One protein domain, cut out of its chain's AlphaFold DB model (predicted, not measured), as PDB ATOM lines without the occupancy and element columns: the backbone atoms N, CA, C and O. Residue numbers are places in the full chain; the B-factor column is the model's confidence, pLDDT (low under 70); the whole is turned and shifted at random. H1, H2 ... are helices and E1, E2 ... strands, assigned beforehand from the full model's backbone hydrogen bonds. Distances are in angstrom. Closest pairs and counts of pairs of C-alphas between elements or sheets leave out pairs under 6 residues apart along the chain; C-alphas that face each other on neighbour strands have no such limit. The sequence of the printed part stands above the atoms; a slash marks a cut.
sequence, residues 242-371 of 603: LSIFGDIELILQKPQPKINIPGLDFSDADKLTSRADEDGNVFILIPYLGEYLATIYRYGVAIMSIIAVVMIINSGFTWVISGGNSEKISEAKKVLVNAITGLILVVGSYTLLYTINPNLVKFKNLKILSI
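This is residues 242 to 371 of the 603 residues of the protein "SLT domain-containing protein" of Candidatus Magasanikbacteria bacterium CG_4_10_14_0_2_um_filter_37_12 (UniProt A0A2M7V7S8). A long helical hairpin, H2 and H3, reaches out from a small head of three antiparallel strands, E1 - E2 - E3, and short H1. The 130 printed residues, mostly helix by class, include three named helices and three strands, H1 E1 E2 H2 H3 E3. The whole is an extended rod, 79 by 34 by 15 A, radius of gyration of the C-alphas 23.3 A.

H1 is residues 248 to 251, E1 273 to 276, E2 282 to 286. H2, residues 288 to 321, spans 49.7 A from C-alpha 288 (16.123, -21.385, -30.032). H3, residues 326 to 356, spans 42.8 A, with a kink of 32 degrees near residue 350. E3, residues 366 to 370, ends at (13.585, -23.926, -47.457).

H2 and H3 touch at a shallow tilt of 24 degrees, opposite ways; their closest C-alphas, of Ser 315 and Ala 332, are 4.7 A apart. N 284 and O 368 of neighbours E2 and E3 are within hydrogen-bond range, 2.7 A. Every O i to N i+4 pair is within range in H2, 26 of 27 in H3.

The link H1 to E1 is long. Low pLDDT, under 70, includes residues 242 to 253 and 269 to 285.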
ATOM      1  N   LEU A 242      24.205 -25.147 -47.711       42.66
ATOM      2  CA  LEU A 242      23.205 -24.250 -48.322       42.66
ATOM      3  C   LEU A 242      23.822 -22.952 -48.880       42.66
ATOM      4  O   LEU A 242      23.121 -22.162 -49.518       42.66
ATOM      5  N   SER A 243      25.137 -22.753 -48.719       36.84
ATOM      6  CA  SER A 243      25.900 -21.574 -49.175       36.84
ATOM      7  C   SER A 243      25.946 -21.365 -50.697       36.84
ATOM      8  O   SER A 243      26.582 -20.430 -51.183       36.84
ATOM      9  N   ILE A 244      25.210 -22.163 -51.473       39.62
ATOM     10  CA  ILE A 244      24.915 -21.857 -52.878       39.62
ATOM     11  C   ILE A 244      24.018 -20.596 -52.989       39.62
ATOM     12  O   ILE A 244      24.007 -19.950 -54.038       39.62
ATOM     13  N   PHE A 245      23.343 -20.177 -51.906       40.19
ATOM     14  CA  PHE A 245      22.543 -18.945 -51.847       40.19
ATOM     15  C   PHE A 245      22.876 -18.121 -50.587       40.19
ATOM     16  O   PHE A 245      22.346 -18.368 -49.506       40.19
ATOM     17  N   GLY A 246      23.765 -17.133 -50.727       41.09
ATOM     18  CA  GLY A 246      24.354 -16.335 -49.636       41.09
ATOM     19  C   GLY A 246      23.413 -15.472 -48.774       41.09
ATOM     20  O   GLY A 246      23.900 -14.765 -47.897       41.09
ATOM     21  N   ASP A 247      22.093 -15.529 -48.965       47.66
ATOM     22  CA  ASP A 247      21.134 -14.686 -48.231       47.66
ATOM     23  C   ASP A 247      20.658 -15.321 -46.907       47.66
ATOM     24  O   ASP A 247      20.238 -14.619 -45.987       47.66
ATOM     25  N   ILE A 248      20.747 -16.651 -46.767       50.69
ATOM     26  CA  ILE A 248      20.246 -17.380 -45.584       50.69
ATOM     27  C   ILE A 248      21.172 -17.214 -44.366       50.69
ATOM     28  O   ILE A 248      20.680 -17.068 -43.243       50.69
ATOM     29  N   GLU A 249      22.494 -17.152 -44.567       48.72
ATOM     30  CA  GLU A 249      23.468 -16.878 -43.490       48.72
ATOM     31  C   GLU A 249      23.294 -15.474 -42.881       48.72
ATOM     32  O   GLU A 249      23.581 -15.270 -41.702       48.72
ATOM     33  N   LEU A 250      22.778 -14.507 -43.651       49.88
ATOM     34  CA  LEU A 250      22.534 -13.134 -43.193       49.88
ATOM     35  C   LEU A 250      21.306 -13.015 -42.271       49.88
ATOM     36  O   LEU A 250      21.260 -12.111 -41.436       49.88
ATOM     37  N   ILE A 251      20.333 -13.928 -42.393       57.09
ATOM     38  CA  ILE A 251      19.042 -13.892 -41.678       57.09
ATOM     39  C   ILE A 251      19.039 -14.815 -40.442       57.09
ATOM     40  O   ILE A 251      18.389 -14.505 -39.441       57.09
ATOM     41  N   LEU A 252      19.777 -15.931 -40.465       62.59
ATOM     42  CA  LEU A 252      19.861 -16.883 -39.349       62.59
ATOM     43  C   LEU A 252      21.017 -16.544 -38.398       62.59
ATOM     44  O   LEU A 252      22.090 -17.134 -38.463       62.59
ATOM     45  N   GLN A 253      20.787 -15.610 -37.474       69.94
ATOM     46  CA  GLN A 253      21.737 -15.299 -36.398       69.94
ATOM     47  C   GLN A 253      21.269 -15.850 -35.047       69.94
ATOM     48  O   GLN A 253      20.069 -15.922 -34.766       69.94
ATOM     49  N   LYS A 254      22.230 -16.195 -34.177       80.25
ATOM     50  CA  LYS A 254      21.939 -16.552 -32.782       80.25
ATOM     51  C   LYS A 254      21.199 -15.401 -32.089       80.25
ATOM     52  O   LYS A 254      21.714 -14.277 -32.092       80.25
ATOM     53  N   PRO A 255      20.063 -15.659 -31.420       83.81
ATOM     54  CA  PRO A 255      19.391 -14.639 -30.634       83.81
ATOM     55  C   PRO A 255      20.307 -14.112 -29.529       83.81
ATOM     56  O   PRO A 255      20.986 -14.883 -28.852       83.81
ATOM     57  N   GLN A 256      20.288 -12.797 -29.320       83.19
ATOM     58  CA  GLN A 256      20.984 -12.139 -28.216       83.19
ATOM     59  C   GLN A 256      19.936 -11.639 -27.214       83.19
ATOM     60  O   GLN A 256      19.279 -10.621 -27.460       83.19
ATOM     61  N   PRO A 257      19.697 -12.364 -26.111       84.38
ATOM     62  CA  PRO A 257      18.712 -11.955 -25.128       84.38
ATOM     63  C   PRO A 257      19.236 -10.722 -24.386       84.38
ATOM     64  O   PRO A 257      20.392 -10.668 -23.982       84.38
ATOM     65  N   LYS A 258      18.374  -9.721 -24.167       83.94
ATOM     66  CA  LYS A 258      18.750  -8.510 -23.407       83.94
ATOM     67  C   LYS A 258      19.116  -8.807 -21.950       83.94
ATOM     68  O   LYS A 258      19.784  -8.004 -21.310       83.94
ATOM     69  N   ILE A 259      18.627  -9.926 -21.421       83.38
ATOM     70  CA  ILE A 259      18.878 -10.391 -20.062       83.38
ATOM     71  C   ILE A 259      19.666 -11.693 -20.166       83.38
ATOM     72  O   ILE A 259      19.192 -12.649 -20.779       83.38
ATOM     73  N   ASN A 260      20.843 -11.738 -19.541       84.56
ATOM     74  CA  ASN A 260      21.649 -12.952 -19.476       84.56
ATOM     75  C   ASN A 260      21.027 -13.943 -18.492       84.56
ATOM     76  O   ASN A 260      20.902 -13.656 -17.300       84.56
ATOM     77  N   ILE A 261      20.654 -15.117 -18.996       86.44
ATOM     78  CA  ILE A 261      20.079 -16.203 -18.201       86.44
ATOM     79  C   ILE A 261      21.182 -17.243 -17.953       86.44
ATOM     80  O   ILE A 261      21.741 -17.764 -18.919       86.44
ATOM     81  N   PRO A 262      21.519 -17.566 -16.691       84.94
ATOM     82  CA  PRO A 262      22.545 -18.561 -16.392       84.94
ATOM     83  C   PRO A 262      22.237 -19.931 -17.009       84.94
ATOM     84  O   PRO A 262      21.131 -20.451 -16.871       84.94
ATOM     85  N   GLY A 263      23.234 -20.519 -17.676       79.94
ATOM     86  CA  GLY A 263      23.106 -21.814 -18.350       79.94
ATOM     87  C   GLY A 263      22.370 -21.773 -19.693       79.94
ATOM     88  O   GLY A 263      22.103 -22.837 -20.249       79.94
ATOM     89  N   LEU A 264      22.029 -20.583 -20.210       88.00
ATOM     90  CA  LEU A 264      21.484 -20.428 -21.558       88.00
ATOM     91  C   LEU A 264      22.629 -20.388 -22.563       88.00
ATOM     92  O   LEU A 264      23.412 -19.441 -22.574       88.00
ATOM     93  N   ASP A 265      22.677 -21.397 -23.421       84.44
ATOM     94  CA  ASP A 265      23.561 -21.444 -24.576       84.44
ATOM     95  C   ASP A 265      22.724 -21.839 -25.794       84.44
ATOM     96  O   ASP A 265      22.091 -22.897 -25.801       84.44
ATOM     97  N   PHE A 266      22.649 -20.942 -26.777       84.56
ATOM     98  CA  PHE A 266      21.920 -21.205 -28.012       84.56
ATOM     99  C   PHE A 266      22.778 -22.038 -28.952       84.56
ATOM    100  O   PHE A 266      23.959 -21.730 -29.149       84.56
ATOM    101  N   SER A 267      22.164 -23.025 -29.605       74.75
ATOM    102  CA  SER A 267      22.836 -23.806 -30.646       74.75
ATOM    103  C   SER A 267      23.428 -22.903 -31.736       74.75
ATOM    104  O   SER A 267      22.867 -21.863 -32.093       74.75
ATOM    105  N   ASP A 268      24.588 -23.278 -32.272       70.62
ATOM    106  CA  ASP A 268      25.218 -22.509 -33.347       70.62
ATOM    107  C   ASP A 268      24.361 -22.485 -34.620       70.62
ATOM    108  O   ASP A 268      23.707 -23.467 -34.968       70.62
ATOM    109  N   ALA A 269      24.320 -21.325 -35.288       60.56
ATOM    110  CA  ALA A 269      23.495 -21.113 -36.477       60.56
ATOM    111  C   ALA A 269      23.931 -22.010 -37.653       60.56
ATOM    112  O   ALA A 269      23.100 -22.521 -38.394       60.56
ATOM    113  N   ASP A 270      25.232 -22.274 -37.768       51.56
ATOM    114  CA  ASP A 270      25.847 -23.205 -38.722       51.56
ATOM    115  C   ASP A 270      25.508 -24.681 -38.439       51.56
ATOM    116  O   ASP A 270      25.620 -25.525 -39.329       51.56
ATOM    117  N   LYS A 271      25.037 -24.981 -37.222       50.41
ATOM    118  CA  LYS A 271      24.553 -26.301 -36.788       50.41
ATOM    119  C   LYS A 271      23.030 -26.438 -36.869       50.41
ATOM    120  O   LYS A 271      22.493 -27.476 -36.471       50.41
ATOM    121  N   LEU A 272      22.317 -25.421 -37.365       57.19
ATOM    122  CA  LEU A 272      20.886 -25.541 -37.635       57.19
ATOM    123  C   LEU A 272      20.677 -26.586 -38.729       57.19
ATOM    124  O   LEU A 272      21.333 -26.581 -39.767       57.19
ATOM    125  N   THR A 273      19.776 -27.522 -38.460       47.53
ATOM    126  CA  THR A 273      19.573 -28.693 -39.313       47.53
ATOM    127  C   THR A 273      18.483 -28.400 -40.324       47.53
ATOM    128  O   THR A 273      17.417 -27.917 -39.948       47.53
ATOM    129  N   SER A 274      18.717 -28.696 -41.600       44.66
ATOM    130  CA  SER A 274      17.651 -28.737 -42.595       44.66
ATOM    131  C   SER A 274      17.160 -30.178 -42.796       44.66
ATOM    132  O   SER A 274      17.987 -31.082 -42.801       44.66
ATOM    133  N   ARG A 275      15.854 -30.420 -42.947       46.66
ATOM    134  CA  ARG A 275      15.273 -31.756 -43.184       46.66
ATOM    135  C   ARG A 275      14.424 -31.777 -44.440       46.66
ATOM    136  O   ARG A 275      13.534 -30.946 -44.530       46.66
ATOM    137  N   ALA A 276      14.636 -32.715 -45.356       38.56
ATOM    138  CA  ALA A 276      13.696 -32.931 -46.457       38.56
ATOM    139  C   ALA A 276      12.480 -33.778 -46.016       38.56
ATOM    140  O   ALA A 276      12.678 -34.771 -45.314       38.56
ATOM    141  N   ASP A 277      11.251 -33.405 -46.394       39.12
ATOM    142  CA  ASP A 277      10.057 -34.257 -46.225       39.12
ATOM    143  C   ASP A 277       9.916 -35.317 -47.338       39.12
ATOM    144  O   ASP A 277      10.760 -35.423 -48.232       39.12
ATOM    145  N   GLU A 278       8.847 -36.118 -47.266       34.88
ATOM    146  CA  GLU A 278       8.513 -37.178 -48.230       34.88
ATOM    147  C   GLU A 278       8.320 -36.659 -49.671       34.88
ATOM    148  O   GLU A 278       8.473 -37.431 -50.618       34.88
ATOM    149  N   ASP A 279       8.068 -35.357 -49.839       35.41
ATOM    150  CA  ASP A 279       7.889 -34.670 -51.123       35.41
ATOM    151  C   ASP A 279       9.180 -33.974 -51.613       35.41
ATOM    152  O   ASP A 279       9.202 -33.363 -52.685       35.41
ATOM    153  N   GLY A 280      10.284 -34.078 -50.859       41.56
ATOM    154  CA  GLY A 280      11.583 -33.484 -51.188       41.56
ATOM    155  C   GLY A 280      11.738 -32.015 -50.778       41.56
ATOM    156  O   GLY A 280      12.717 -31.369 -51.164       41.56
ATOM    157  N   ASN A 281      10.811 -31.475 -49.986       50.34
ATOM    158  CA  ASN A 281      10.870 -30.109 -49.476       50.34
ATOM    159  C   ASN A 281      11.842 -30.011 -48.302       50.34
ATOM    160  O   ASN A 281      11.656 -30.689 -47.299       50.34
ATOM    161  N   VAL A 282      12.844 -29.136 -48.381       56.56
ATOM    162  CA  VAL A 282      13.845 -28.954 -47.318       56.56
ATOM    163  C   VAL A 282      13.291 -28.024 -46.236       56.56
ATOM    164  O   VAL A 282      12.709 -27.013 -46.565       56.56
ATOM    165  N   PHE A 283      13.476 -28.299 -44.945       59.34
ATOM    166  CA  PHE A 283      12.984 -27.479 -43.830       59.34
ATOM    167  C   PHE A 283      14.096 -27.145 -42.849       59.34
ATOM    168  O   PHE A 283      14.653 -28.055 -42.253       59.34
ATOM    169  N   ILE A 284      14.360 -25.874 -42.577       69.62
ATOM    170  CA  ILE A 284      15.294 -25.425 -41.540       69.62
ATOM    171  C   ILE A 284      14.639 -25.577 -40.161       69.62
ATOM    172  O   ILE A 284      13.522 -25.105 -39.931       69.62
ATOM    173  N   LEU A 285      15.337 -26.240 -39.239       69.81
ATOM    174  CA  LEU A 285      14.916 -26.472 -37.863       69.81
ATOM    175  C   LEU A 285      15.600 -25.499 -36.912       69.81
ATOM    176  O   LEU A 285      16.806 -25.580 -36.692       69.81
ATOM    177  N   ILE A 286      14.811 -24.637 -36.277       80.12
ATOM    178  CA  ILE A 286      15.308 -23.622 -35.347       80.12
ATOM    179  C   ILE A 286      14.939 -24.017 -33.903       80.12
ATOM    180  O   ILE A 286      13.749 -24.027 -33.567       80.12
ATOM    181  N   PRO A 287      15.916 -24.355 -33.034       79.88
ATOM    182  CA  PRO A 287      15.664 -24.840 -31.672       79.88
ATOM    183  C   PRO A 287      15.554 -23.722 -30.621       79.88
ATOM    184  O   PRO A 287      15.148 -23.983 -29.489       79.88
ATOM    185  N   TYR A 288      15.882 -22.478 -30.981       87.25
ATOM    186  CA  TYR A 288      16.123 -21.385 -30.032       87.25
ATOM    187  C   TYR A 288      14.997 -21.150 -29.024       87.25
ATOM    188  O   TYR A 288      15.253 -20.969 -27.835       87.25
ATOM    189  N   LEU A 289      13.735 -21.197 -29.458       86.88
ATOM    190  CA  LEU A 289      12.606 -21.009 -28.546       86.88
ATOM    191  C   LEU A 289      12.543 -22.114 -27.477       86.88
ATOM    192  O   LEU A 289      12.298 -21.831 -26.306       86.88
ATOM    193  N   GLY A 290      12.796 -23.364 -27.869       85.00
ATOM    194  CA  GLY A 290      12.826 -24.497 -26.949       85.00
ATOM    195  C   GLY A 290      13.991 -24.411 -25.964       85.00
ATOM    196  O   GLY A 290      13.793 -24.616 -24.769       85.00
ATOM    197  N   GLU A 291      15.184 -24.049 -26.442       86.00
ATOM    198  CA  GLU A 291      16.386 -23.856 -25.610       86.00
ATOM    199  C   GLU A 291      16.189 -22.752 -24.565       86.00
ATOM    200  O   GLU A 291      16.534 -22.922 -23.388       86.00
ATOM    201  N   TYR A 292      15.563 -21.649 -24.978       89.38
ATOM    202  CA  TYR A 292      15.216 -20.534 -24.108       89.38
ATOM    203  C   TYR A 292      14.232 -20.951 -23.007       89.38
ATOM    204  O   TYR A 292      14.514 -20.778 -21.818       89.38
ATOM    205  N   LEU A 293      13.102 -21.563 -23.383       88.50
ATOM    206  CA  LEU A 293      12.069 -21.991 -22.435       88.50
ATOM    207  C   LEU A 293      12.574 -23.073 -21.473       88.50
ATOM    208  O   LEU A 293      12.326 -22.990 -20.268       88.50
ATOM    209  N   ALA A 294      13.327 -24.056 -21.973       86.06
ATOM    210  CA  ALA A 294      13.911 -25.111 -21.149       86.06
ATOM    211  C   ALA A 294      14.884 -24.544 -20.108       86.06
ATOM    212  O   ALA A 294      14.895 -24.973 -18.953       86.06
ATOM    213  N   THR A 295      15.695 -23.561 -20.496       89.00
ATOM    214  CA  THR A 295      16.654 -22.943 -19.578       89.00
ATOM    215  C   THR A 295      15.968 -22.080 -18.531       89.00
ATOM    216  O   THR A 295      16.287 -22.222 -17.353       89.00
ATOM    217  N   ILE A 296      14.973 -21.273 -18.914       89.94
ATOM    218  CA  ILE A 296      14.157 -20.512 -17.956       89.94
ATOM    219  C   ILE A 296      13.500 -21.437 -16.943       89.94
ATOM    220  O   ILE A 296      13.537 -21.155 -15.748       89.94
ATOM    221  N   TYR A 297      12.925 -22.548 -17.404       87.94
ATOM    222  CA  TYR A 297      12.289 -23.510 -16.515       87.94
ATOM    223  C   TYR A 297      13.292 -24.091 -15.510       87.94
ATOM    224  O   TYR A 297      13.061 -24.015 -14.306       87.94
ATOM    225  N   ARG A 298      14.444 -24.596 -15.978       88.06
ATOM    226  CA  ARG A 298      15.503 -25.142 -15.103       88.06
ATOM    227  C   ARG A 298      16.006 -24.111 -14.095       88.06
ATOM    228  O   ARG A 298      16.149 -24.421 -12.914       88.06
ATOM    229  N   TYR A 299      16.234 -22.883 -14.553       89.25
ATOM    230  CA  TYR A 299      16.679 -21.786 -13.701       89.25
ATOM    231  C   TYR A 299      15.618 -21.406 -12.654       89.25
ATOM    232  O   TYR A 299      15.934 -21.243 -11.475       89.25
ATOM    233  N   GLY A 300      14.344 -21.352 -13.052       89.94
ATOM    234  CA  GLY A 300      13.219 -21.106 -12.153       89.94
ATOM    235  C   GLY A 300      13.075 -22.187 -11.082       89.94
ATOM    236  O   GLY A 300      12.931 -21.864  -9.904       89.94
ATOM    237  N   VAL A 301      13.191 -23.465 -11.455       90.19
ATOM    238  CA  VAL A 301      13.170 -24.592 -10.505       90.19
ATOM    239  C   VAL A 301      14.304 -24.468  -9.487       90.19
ATOM    240  O   VAL A 301      14.068 -24.659  -8.292       90.19
ATOM    241  N   ALA A 302      15.514 -24.104  -9.923       89.50
ATOM    242  CA  ALA A 302      16.653 -23.912  -9.029       89.50
ATOM    243  C   ALA A 302      16.396 -22.791  -8.004       89.50
ATOM    244  O   ALA A 302      16.549 -23.016  -6.803       89.50
ATOM    245  N   ILE A 303      15.925 -21.617  -8.448       92.69
ATOM    246  CA  ILE A 303      15.589 -20.494  -7.552       92.69
ATOM    247  C   ILE A 303      14.490 -20.886  -6.564       92.69
ATOM    248  O   ILE A 303      14.635 -20.672  -5.360       92.69
ATOM    249  N   MET A 304      13.405 -21.491  -7.051       93.31
ATOM    250  CA  MET A 304      12.285 -21.897  -6.199       93.31
ATOM    251  C   MET A 304      12.709 -22.938  -5.162       93.31
ATOM    252  O   MET A 304      12.252 -22.885  -4.021       93.31
ATOM    253  N   SER A 305      13.627 -23.836  -5.523       91.56
ATOM    254  CA  SER A 305      14.187 -24.826  -4.600       91.56
ATOM    255  C   SER A 305      15.021 -24.163  -3.501       91.56
ATOM    256  O   SER A 305      14.860 -24.500  -2.329       91.56
ATOM    257  N   ILE A 306      15.854 -23.173  -3.842       94.00
ATOM    258  CA  ILE A 306      16.636 -22.408  -2.857       94.00
ATOM    259  C   ILE A 306      15.705 -21.653  -1.900       94.00
ATOM    260  O   ILE A 306      15.872 -21.740  -0.683       94.00
ATOM    261  N   ILE A 307      14.689 -20.963  -2.430       94.88
ATOM    262  CA  ILE A 307      13.699 -20.240  -1.616       94.88
ATOM    263  C   ILE A 307      12.970 -21.206  -0.676       94.88
ATOM    264  O   ILE A 307      12.827 -20.915   0.512       94.88
ATOM    265  N   ALA A 308      12.552 -22.372  -1.175       94.44
ATOM    266  CA  ALA A 308      11.896 -23.388  -0.359       94.44
ATOM    267  C   ALA A 308      12.795 -23.853   0.796       94.44
ATOM    268  O   ALA A 308      12.337 -23.906   1.937       94.44
ATOM    269  N   VAL A 309      14.082 -24.115   0.539       94.38
ATOM    270  CA  VAL A 309      15.051 -24.505   1.577       94.38
ATOM    271  C   VAL A 309      15.207 -23.410   2.637       94.38
ATOM    272  O   VAL A 309      15.128 -23.705   3.829       94.38
ATOM    273  N   VAL A 310      15.356 -22.144   2.233       96.38
ATOM    274  CA  VAL A 310      15.461 -21.009   3.171       96.38
ATOM    275  C   VAL A 310      14.204 -20.884   4.035       96.38
ATOM    276  O   VAL A 310      14.302 -20.719   5.252       96.38
ATOM    277  N   MET A 311      13.019 -21.026   3.438       95.00
ATOM    278  CA  MET A 311      11.745 -20.960   4.161       95.00
ATOM    279  C   MET A 311      11.576 -22.122   5.143       95.00
ATOM    280  O   MET A 311      11.082 -21.916   6.253       95.00
ATOM    281  N   ILE A 312      12.028 -23.324   4.777       94.94
ATOM    282  CA  ILE A 312      12.034 -24.497   5.661       94.94
ATOM    283  C   ILE A 312      12.959 -24.256   6.860       94.94
ATOM    284  O   ILE A 312      12.545 -24.485   7.996       94.94
ATOM    285  N   ILE A 313      14.176 -23.749   6.627       95.25
ATOM    286  CA  ILE A 313      15.137 -23.431   7.695       95.25
ATOM    287  C   ILE A 313      14.563 -22.368   8.638       95.25
ATOM    288  O   ILE A 313      14.556 -22.569   9.852       95.25
ATOM    289  N   ASN A 314      14.023 -21.272   8.095       93.12
ATOM    290  CA  ASN A 314      13.449 -20.188   8.893       93.12
ATOM    291  C   ASN A 314      12.245 -20.658   9.730       93.12
ATOM    292  O   ASN A 314      12.119 -20.330  10.911       93.12
ATOM    293  N   SER A 315      11.386 -21.492   9.139       94.31
ATOM    294  CA  SER A 315      10.237 -22.088   9.834       94.31
ATOM    295  C   SER A 315      10.678 -23.046  10.938       94.31
ATOM    296  O   SER A 315      10.135 -23.016  12.042       94.31
ATOM    297  N   GLY A 316      11.695 -23.869  10.669       92.62
ATOM    298  CA  GLY A 316      12.285 -24.769  11.656       92.62
ATOM    299  C   GLY A 316      12.880 -24.008  12.840       92.62
ATOM    300  O   GLY A 316      12.594 -24.341  13.990       92.62
ATOM    301  N   PHE A 317      13.637 -22.943  12.566       93.81
ATOM    302  CA  PHE A 317      14.213 -22.096  13.606       93.81
ATOM    303  C   PHE A 317      13.122 -21.435  14.450       93.81
ATOM    304  O   PHE A 317      13.128 -21.587  15.671       93.81
ATOM    305  N   THR A 318      12.137 -20.802  13.801       91.00
ATOM    306  CA  THR A 318      10.994 -20.154  14.463       91.00
ATOM    307  C   THR A 318      10.260 -21.124  15.380       91.00
ATOM    308  O   THR A 318       9.970 -20.784  16.526       91.00
ATOM    309  N   TRP A 319      10.018 -22.359  14.930       91.06
ATOM    310  CA  TRP A 319       9.384 -23.384  15.757       91.06
ATOM    311  C   TRP A 319      10.219 -23.694  17.011       91.06
ATOM    312  O   TRP A 319       9.675 -23.698  18.117       91.06
ATOM    313  N   VAL A 320      11.535 -23.893  16.882       93.06
ATOM    314  CA  VAL A 320      12.412 -24.214  18.026       93.06
ATOM    315  C   VAL A 320      12.458 -23.076  19.051       93.06
ATOM    316  O   VAL A 320      12.348 -23.337  20.249       93.06
ATOM    317  N   ILE A 321      12.556 -21.819  18.606       93.25
ATOM    318  CA  ILE A 321      12.662 -20.654  19.505       93.25
ATOM    319  C   ILE A 321      11.314 -20.155  20.044       93.25
ATOM    320  O   ILE A 321      11.280 -19.244  20.867       93.25
ATOM    321  N   SER A 322      10.189 -20.733  19.607       90.00
ATOM    322  CA  SER A 322       8.842 -20.264  19.970       90.00
ATOM    323  C   SER A 322       8.517 -20.366  21.465       90.00
ATOM    324  O   SER A 322       7.512 -19.808  21.901       90.00
ATOM    325  N   GLY A 323       9.312 -21.092  22.261       87.06
ATOM    326  CA  GLY A 323       9.177 -21.119  23.723       87.06
ATOM    327  C   GLY A 323       7.816 -21.611  24.237       87.06
ATOM    328  O   GLY A 323       7.432 -21.283  25.352       87.06
ATOM    329  N   GLY A 324       7.063 -22.363  23.425       83.38
ATOM    330  CA  GLY A 324       5.716 -22.836  23.765       83.38
ATOM    331  C   GLY A 324       4.567 -21.895  23.379       83.38
ATOM    332  O   GLY A 324       3.415 -22.256  23.602       83.38
ATOM    333  N   ASN A 325       4.839 -20.740  22.759       93.50
ATOM    334  CA  ASN A 325       3.793 -19.885  22.191       93.50
ATOM    335  C   ASN A 325       3.068 -20.633  21.051       93.50
ATOM    336  O   ASN A 325       3.659 -20.940  20.013       93.50
ATOM    337  N   SER A 326       1.788 -20.947  21.257       88.19
ATOM    338  CA  SER A 326       0.976 -21.749  20.336       88.19
ATOM    339  C   SER A 326       0.740 -21.068  18.987       88.19
ATOM    340  O   SER A 326       0.693 -21.754  17.965       88.19
ATOM    341  N   GLU A 327       0.640 -19.740  18.968       91.81
ATOM    342  CA  GLU A 327       0.428 -18.939  17.763       91.81
ATOM    343  C   GLU A 327       1.655 -18.995  16.846       91.81
ATOM    344  O   GLU A 327       1.540 -19.403  15.689       91.81
ATOM    345  N   LYS A 328       2.852 -18.747  17.394       88.75
ATOM    346  CA  LYS A 328       4.120 -18.833  16.645       88.75
ATOM    347  C   LYS A 328       4.406 -20.239  16.115       88.75
ATOM    348  O   LYS A 328       4.897 -20.403  14.999       88.75
ATOM    349  N   ILE A 329       4.065 -21.274  16.888       90.56
ATOM    350  CA  ILE A 329       4.195 -22.670  16.442       90.56
ATOM    351  C   ILE A 329       3.236 -22.966  15.283       90.56
ATOM    352  O   ILE A 329       3.604 -23.677  14.344       90.56
ATOM    353  N   SER A 330       2.002 -22.461  15.350       92.75
ATOM    354  CA  SER A 330       1.008 -22.633  14.287       92.75
ATOM    355  C   SER A 330       1.462 -21.958  12.990       92.75
ATOM    356  O   SER A 330       1.437 -22.575  11.924       92.75
ATOM    357  N   GLU A 331       1.968 -20.730  13.094       92.50
ATOM    358  CA  GLU A 331       2.509 -19.976  11.964       92.50
ATOM    359  C   GLU A 331       3.706 -20.688  11.318       92.50
ATOM    360  O   GLU A 331       3.697 -20.938  10.112       92.50
ATOM    361  N   ALA A 332       4.687 -21.121  12.117       91.81
ATOM    362  CA  ALA A 332       5.854 -21.854  11.625       91.81
ATOM    363  C   ALA A 332       5.467 -23.142  10.876       91.81
ATOM    364  O   ALA A 332       6.016 -23.448   9.815       91.81
ATOM    365  N   LYS A 333       4.478 -23.891  11.383       92.00
ATOM    366  CA  LYS A 333       3.959 -25.086  10.699       92.00
ATOM    367  C   LYS A 333       3.286 -24.743   9.374       92.00
ATOM    368  O   LYS A 333       3.468 -25.477   8.406       92.00
ATOM    369  N   LYS A 334       2.523 -23.649   9.319       95.06
ATOM    370  CA  LYS A 334       1.852 -23.204   8.092       95.06
ATOM    371  C   LYS A 334       2.870 -22.867   7.002       95.06
ATOM    372  O   LYS A 334       2.724 -23.332   5.875       95.06
ATOM    373  N   VAL A 335       3.918 -22.113   7.341       93.81
ATOM    374  CA  VAL A 335       4.990 -21.770   6.393       93.81
ATOM    375  C   VAL A 335       5.733 -23.024   5.924       93.81
ATOM    376  O   VAL A 335       5.964 -23.178   4.726       93.81
ATOM    377  N   LEU A 336       6.026 -23.958   6.835       94.81
ATOM    378  CA  LEU A 336       6.669 -25.230   6.502       94.81
ATOM    379  C   LEU A 336       5.843 -26.055   5.501       94.81
ATOM    380  O   LEU A 336       6.382 -26.516   4.497       94.81
ATOM    381  N   VAL A 337       4.541 -26.223   5.757       94.38
ATOM    382  CA  VAL A 337       3.637 -26.960   4.858       94.38
ATOM    383  C   VAL A 337       3.581 -26.283   3.493       94.38
ATOM    384  O   VAL A 337       3.765 -26.954   2.483       94.38
ATOM    385  N   ASN A 338       3.424 -24.958   3.451       94.38
ATOM    386  CA  ASN A 338       3.378 -24.214   2.194       94.38
ATOM    387  C   ASN A 338       4.672 -24.361   1.376       94.38
ATOM    388  O   ASN A 338       4.604 -24.551   0.162       94.38
ATOM    389  N   ALA A 339       5.841 -24.312   2.023       94.56
ATOM    390  CA  ALA A 339       7.131 -24.483   1.353       94.56
ATOM    391  C   ALA A 339       7.286 -25.894   0.758       94.56
ATOM    392  O   ALA A 339       7.707 -26.039  -0.390       94.56
ATOM    393  N   ILE A 340       6.890 -26.930   1.506       94.75
ATOM    394  CA  ILE A 340       6.931 -28.324   1.040       94.75
ATOM    395  C   ILE A 340       5.940 -28.542  -0.107       94.75
ATOM    396  O   ILE A 340       6.302 -29.127  -1.124       94.75
ATOM    397  N   THR A 341       4.706 -28.048   0.017       94.44
ATOM    398  CA  THR A 341       3.698 -28.151  -1.044       94.44
ATOM    399  C   THR A 341       4.157 -27.443  -2.315       94.44
ATOM    400  O   THR A 341       4.032 -28.009  -3.396       94.44
ATOM    401  N   GLY A 342       4.748 -26.248  -2.202       92.25
ATOM    402  CA  GLY A 342       5.323 -25.536  -3.342       92.25
ATOM    403  C   GLY A 342       6.428 -26.337  -4.033       92.25
ATOM    404  O   GLY A 342       6.419 -26.461  -5.256       92.25
ATOM    405  N   LEU A 343       7.331 -26.950  -3.262       91.81
ATOM    406  CA  LEU A 343       8.400 -27.787  -3.810       91.81
ATOM    407  C   LEU A 343       7.851 -29.035  -4.521       91.81
ATOM    408  O   LEU A 343       8.284 -29.354  -5.628       91.81
ATOM    409  N   ILE A 344       6.860 -29.702  -3.919       93.81
ATOM    410  CA  ILE A 344       6.168 -30.850  -4.523       93.81
ATOM    411  C   ILE A 344       5.473 -30.441  -5.820       93.81
ATOM    412  O   ILE A 344       5.530 -31.191  -6.784       93.81
ATOM    413  N   LEU A 345       4.840 -29.269  -5.877       93.56
ATOM    414  CA  LEU A 345       4.197 -28.785  -7.099       93.56
ATOM    415  C   LEU A 345       5.215 -28.494  -8.201       93.56
ATOM    416  O   LEU A 345       4.999 -28.893  -9.341       93.56
ATOM    417  N   VAL A 346       6.334 -27.843  -7.874       89.50
ATOM    418  CA  VAL A 346       7.386 -27.530  -8.851       89.50
ATOM    419  C   VAL A 346       7.957 -28.815  -9.453       89.50
ATOM    420  O   VAL A 346       7.912 -28.982 -10.671       89.50
ATOM    421  N   VAL A 347       8.410 -29.756  -8.621       83.94
ATOM    422  CA  VAL A 347       8.988 -31.030  -9.088       83.94
ATOM    423  C   VAL A 347       7.917 -31.933  -9.709       83.94
ATOM    424  O   VAL A 347       8.122 -32.537 -10.761       83.94
ATOM    425  N   GLY A 348       6.745 -31.994  -9.082       89.75
ATOM    426  CA  GLY A 348       5.620 -32.816  -9.511       89.75
ATOM    427  C   GLY A 348       5.016 -32.367 -10.836       89.75
ATOM    428  O   GLY A 348       4.551 -33.220 -11.584       89.75
ATOM    429  N   SER A 349       5.062 -31.074 -11.170       90.38
ATOM    430  CA  SER A 349       4.551 -30.558 -12.448       90.38
ATOM    431  C   SER A 349       5.249 -31.196 -13.651       90.38
ATOM    432  O   SER A 349       4.579 -31.677 -14.565       90.38
ATOM    433  N   TYR A 350       6.584 -31.281 -13.621       86.88
ATOM    434  CA  TYR A 350       7.362 -31.943 -14.665       86.88
ATOM    435  C   TYR A 350       7.045 -33.435 -14.718       86.88
ATOM    436  O   TYR A 350       6.732 -33.959 -15.785       86.88
ATOM    437  N   THR A 351       7.078 -34.112 -13.566       84.88
ATOM    438  CA  THR A 351       6.825 -35.555 -13.480       84.88
ATOM    439  C   THR A 351       5.439 -35.914 -13.995       84.88
ATOM    440  O   THR A 351       5.298 -36.878 -14.744       84.88
ATOM    441  N   LEU A 352       4.419 -35.129 -13.647       88.88
ATOM    442  CA  LEU A 352       3.052 -35.323 -14.113       88.88
ATOM    443  C   LEU A 352       2.967 -35.195 -15.638       88.88
ATOM    444  O   LEU A 352       2.463 -36.104 -16.295       88.88
ATOM    445  N   LEU A 353       3.496 -34.106 -16.207       82.00
ATOM    446  CA  LEU A 353       3.476 -33.886 -17.657       82.00
ATOM    447  C   LEU A 353       4.259 -34.969 -18.407       82.00
ATOM    448  O   LEU A 353       3.764 -35.499 -19.399       82.00
ATOM    449  N   TYR A 354       5.439 -35.340 -17.906       79.06
ATOM    450  CA  TYR A 354       6.273 -36.391 -18.486       79.06
ATOM    451  C   TYR A 354       5.591 -37.766 -18.438       79.06
ATOM    452  O   TYR A 354       5.652 -38.511 -19.414       79.06
ATOM    453  N   THR A 355       4.910 -38.086 -17.332       78.75
ATOM    454  CA  THR A 355       4.199 -39.362 -17.149       78.75
ATOM    455  C   THR A 355       2.976 -39.464 -18.058       78.75
ATOM    456  O   THR A 355       2.722 -40.530 -18.608       78.75
ATOM    457  N   ILE A 356       2.224 -38.371 -18.239       84.19
ATOM    458  CA  ILE A 356       1.071 -38.344 -19.151       84.19
ATOM    459  C   ILE A 356       1.545 -38.511 -20.594       84.19
ATOM    460  O   ILE A 356       1.024 -39.347 -21.330       84.19
ATOM    461  N   ASN A 357       2.508 -37.691 -21.018       73.12
ATOM    462  CA  ASN A 357       3.094 -37.792 -22.343       73.12
ATOM    463  C   ASN A 357       4.451 -37.069 -22.372       73.12
ATOM    464  O   ASN A 357       4.486 -35.839 -22.274       73.12
ATOM    465  N   PRO A 358       5.568 -37.776 -22.613       74.62
ATOM    466  CA  PRO A 358       6.896 -37.161 -22.635       74.62
ATOM    467  C   PRO A 358       7.043 -36.079 -23.719       74.62
ATOM    468  O   PRO A 358       7.902 -35.206 -23.609       74.62
ATOM    469  N   ASN A 359       6.176 -36.063 -24.740       66.25
ATOM    470  CA  ASN A 359       6.155 -34.997 -25.743       66.25
ATOM    471  C   ASN A 359       5.660 -33.645 -25.200       66.25
ATOM    472  O   ASN A 359       5.898 -32.631 -25.847       66.25
ATOM    473  N   LEU A 360       4.999 -33.601 -24.036       73.75
ATOM    474  CA  LEU A 360       4.538 -32.353 -23.411       73.75
ATOM    475  C   LEU A 360       5.679 -31.550 -22.780       73.75
ATOM    476  O   LEU A 360       5.561 -30.339 -22.626       73.75
ATOM    477  N   VAL A 361       6.784 -32.216 -22.437       80.00
ATOM    478  CA  VAL A 361       7.988 -31.575 -21.885       80.00
ATOM    479  C   VAL A 361       9.150 -31.547 -22.882       80.00
ATOM    480  O   VAL A 361      10.220 -31.021 -22.580       80.00
ATOM    481  N   LYS A 362       8.947 -32.092 -24.090       75.38
ATOM    482  CA  LYS A 362       9.917 -32.062 -25.186       75.38
ATOM    483  C   LYS A 362       9.554 -30.944 -26.161       75.38
ATOM    484  O   LYS A 362       8.664 -31.098 -26.996       75.38
ATOM    485  N   PHE A 363      10.262 -29.820 -26.074       76.31
ATOM    486  CA  PHE A 363      10.068 -28.709 -27.004       76.31
ATOM    487  C   PHE A 363      10.450 -29.122 -28.429       76.31
ATOM    488  O   PHE A 363      11.503 -29.715 -28.664       76.31
ATOM    489  N   LYS A 364       9.562 -28.831 -29.383       73.12
ATOM    490  CA  LYS A 364       9.779 -29.104 -30.806       73.12
ATOM    491  C   LYS A 364      10.474 -27.908 -31.455       73.12
ATOM    492  O   LYS A 364      10.147 -26.766 -31.141       73.12
ATOM    493  N   ASN A 365      11.386 -28.179 -32.385       77.75
ATOM    494  CA  ASN A 365      12.030 -27.136 -33.180       77.75
ATOM    495  C   ASN A 365      11.002 -26.460 -34.096       77.75
ATOM    496  O   ASN A 365      10.105 -27.126 -34.623       77.75
ATOM    497  N   LEU A 366      11.164 -25.156 -34.319       78.50
ATOM    498  CA  LEU A 366      10.412 -24.444 -35.345       78.50
ATOM    499  C   LEU A 366      10.861 -24.958 -36.717       78.50
ATOM    500  O   LEU A 366      12.057 -24.977 -36.996       78.50
ATOM    501  N   LYS A 367       9.908 -25.386 -37.547       71.12
ATOM    502  CA  LYS A 367      10.158 -25.883 -38.904       71.12
ATOM    503  C   LYS A 367       9.861 -24.773 -39.911       71.12
ATOM    504  O   LYS A 367       8.725 -24.311 -39.963       71.12
ATOM    505  N   ILE A 368      10.846 -24.367 -40.706       71.94
ATOM    506  CA  ILE A 368      10.687 -23.365 -41.772       71.94
ATOM    507  C   ILE A 368      11.015 -24.011 -43.111       71.94
ATOM    508  O   ILE A 368      12.104 -24.545 -43.262       71.94
ATOM    509  N   LEU A 369      10.109 -23.951 -44.084       60.75
ATOM    510  CA  LEU A 369      10.348 -24.465 -45.433       60.75
ATOM    511  C   LEU A 369      11.464 -23.666 -46.139       60.75
ATOM    512  O   LEU A 369      11.398 -22.446 -46.249       60.75
ATOM    513  N   SER A 370      12.471 -24.376 -46.629       58.72
ATOM    514  CA  SER A 370      13.585 -23.926 -47.457       58.72
ATOM    515  C   SER A 370      13.408 -24.449 -48.877       58.72
ATOM    516  O   SER A 370      13.288 -25.649 -49.122       58.72
ATOM    517  N   ILE A 371      13.430 -23.533 -49.835       56.25
ATOM    518  CA  ILE A 371      13.257 -23.856 -51.245       56.25
ATOM    519  C   ILE A 371      14.651 -23.984 -51.864       56.25
ATOM    520  O   ILE A 371      15.346 -22.988 -52.064       56.25
TER     521      ILE A 371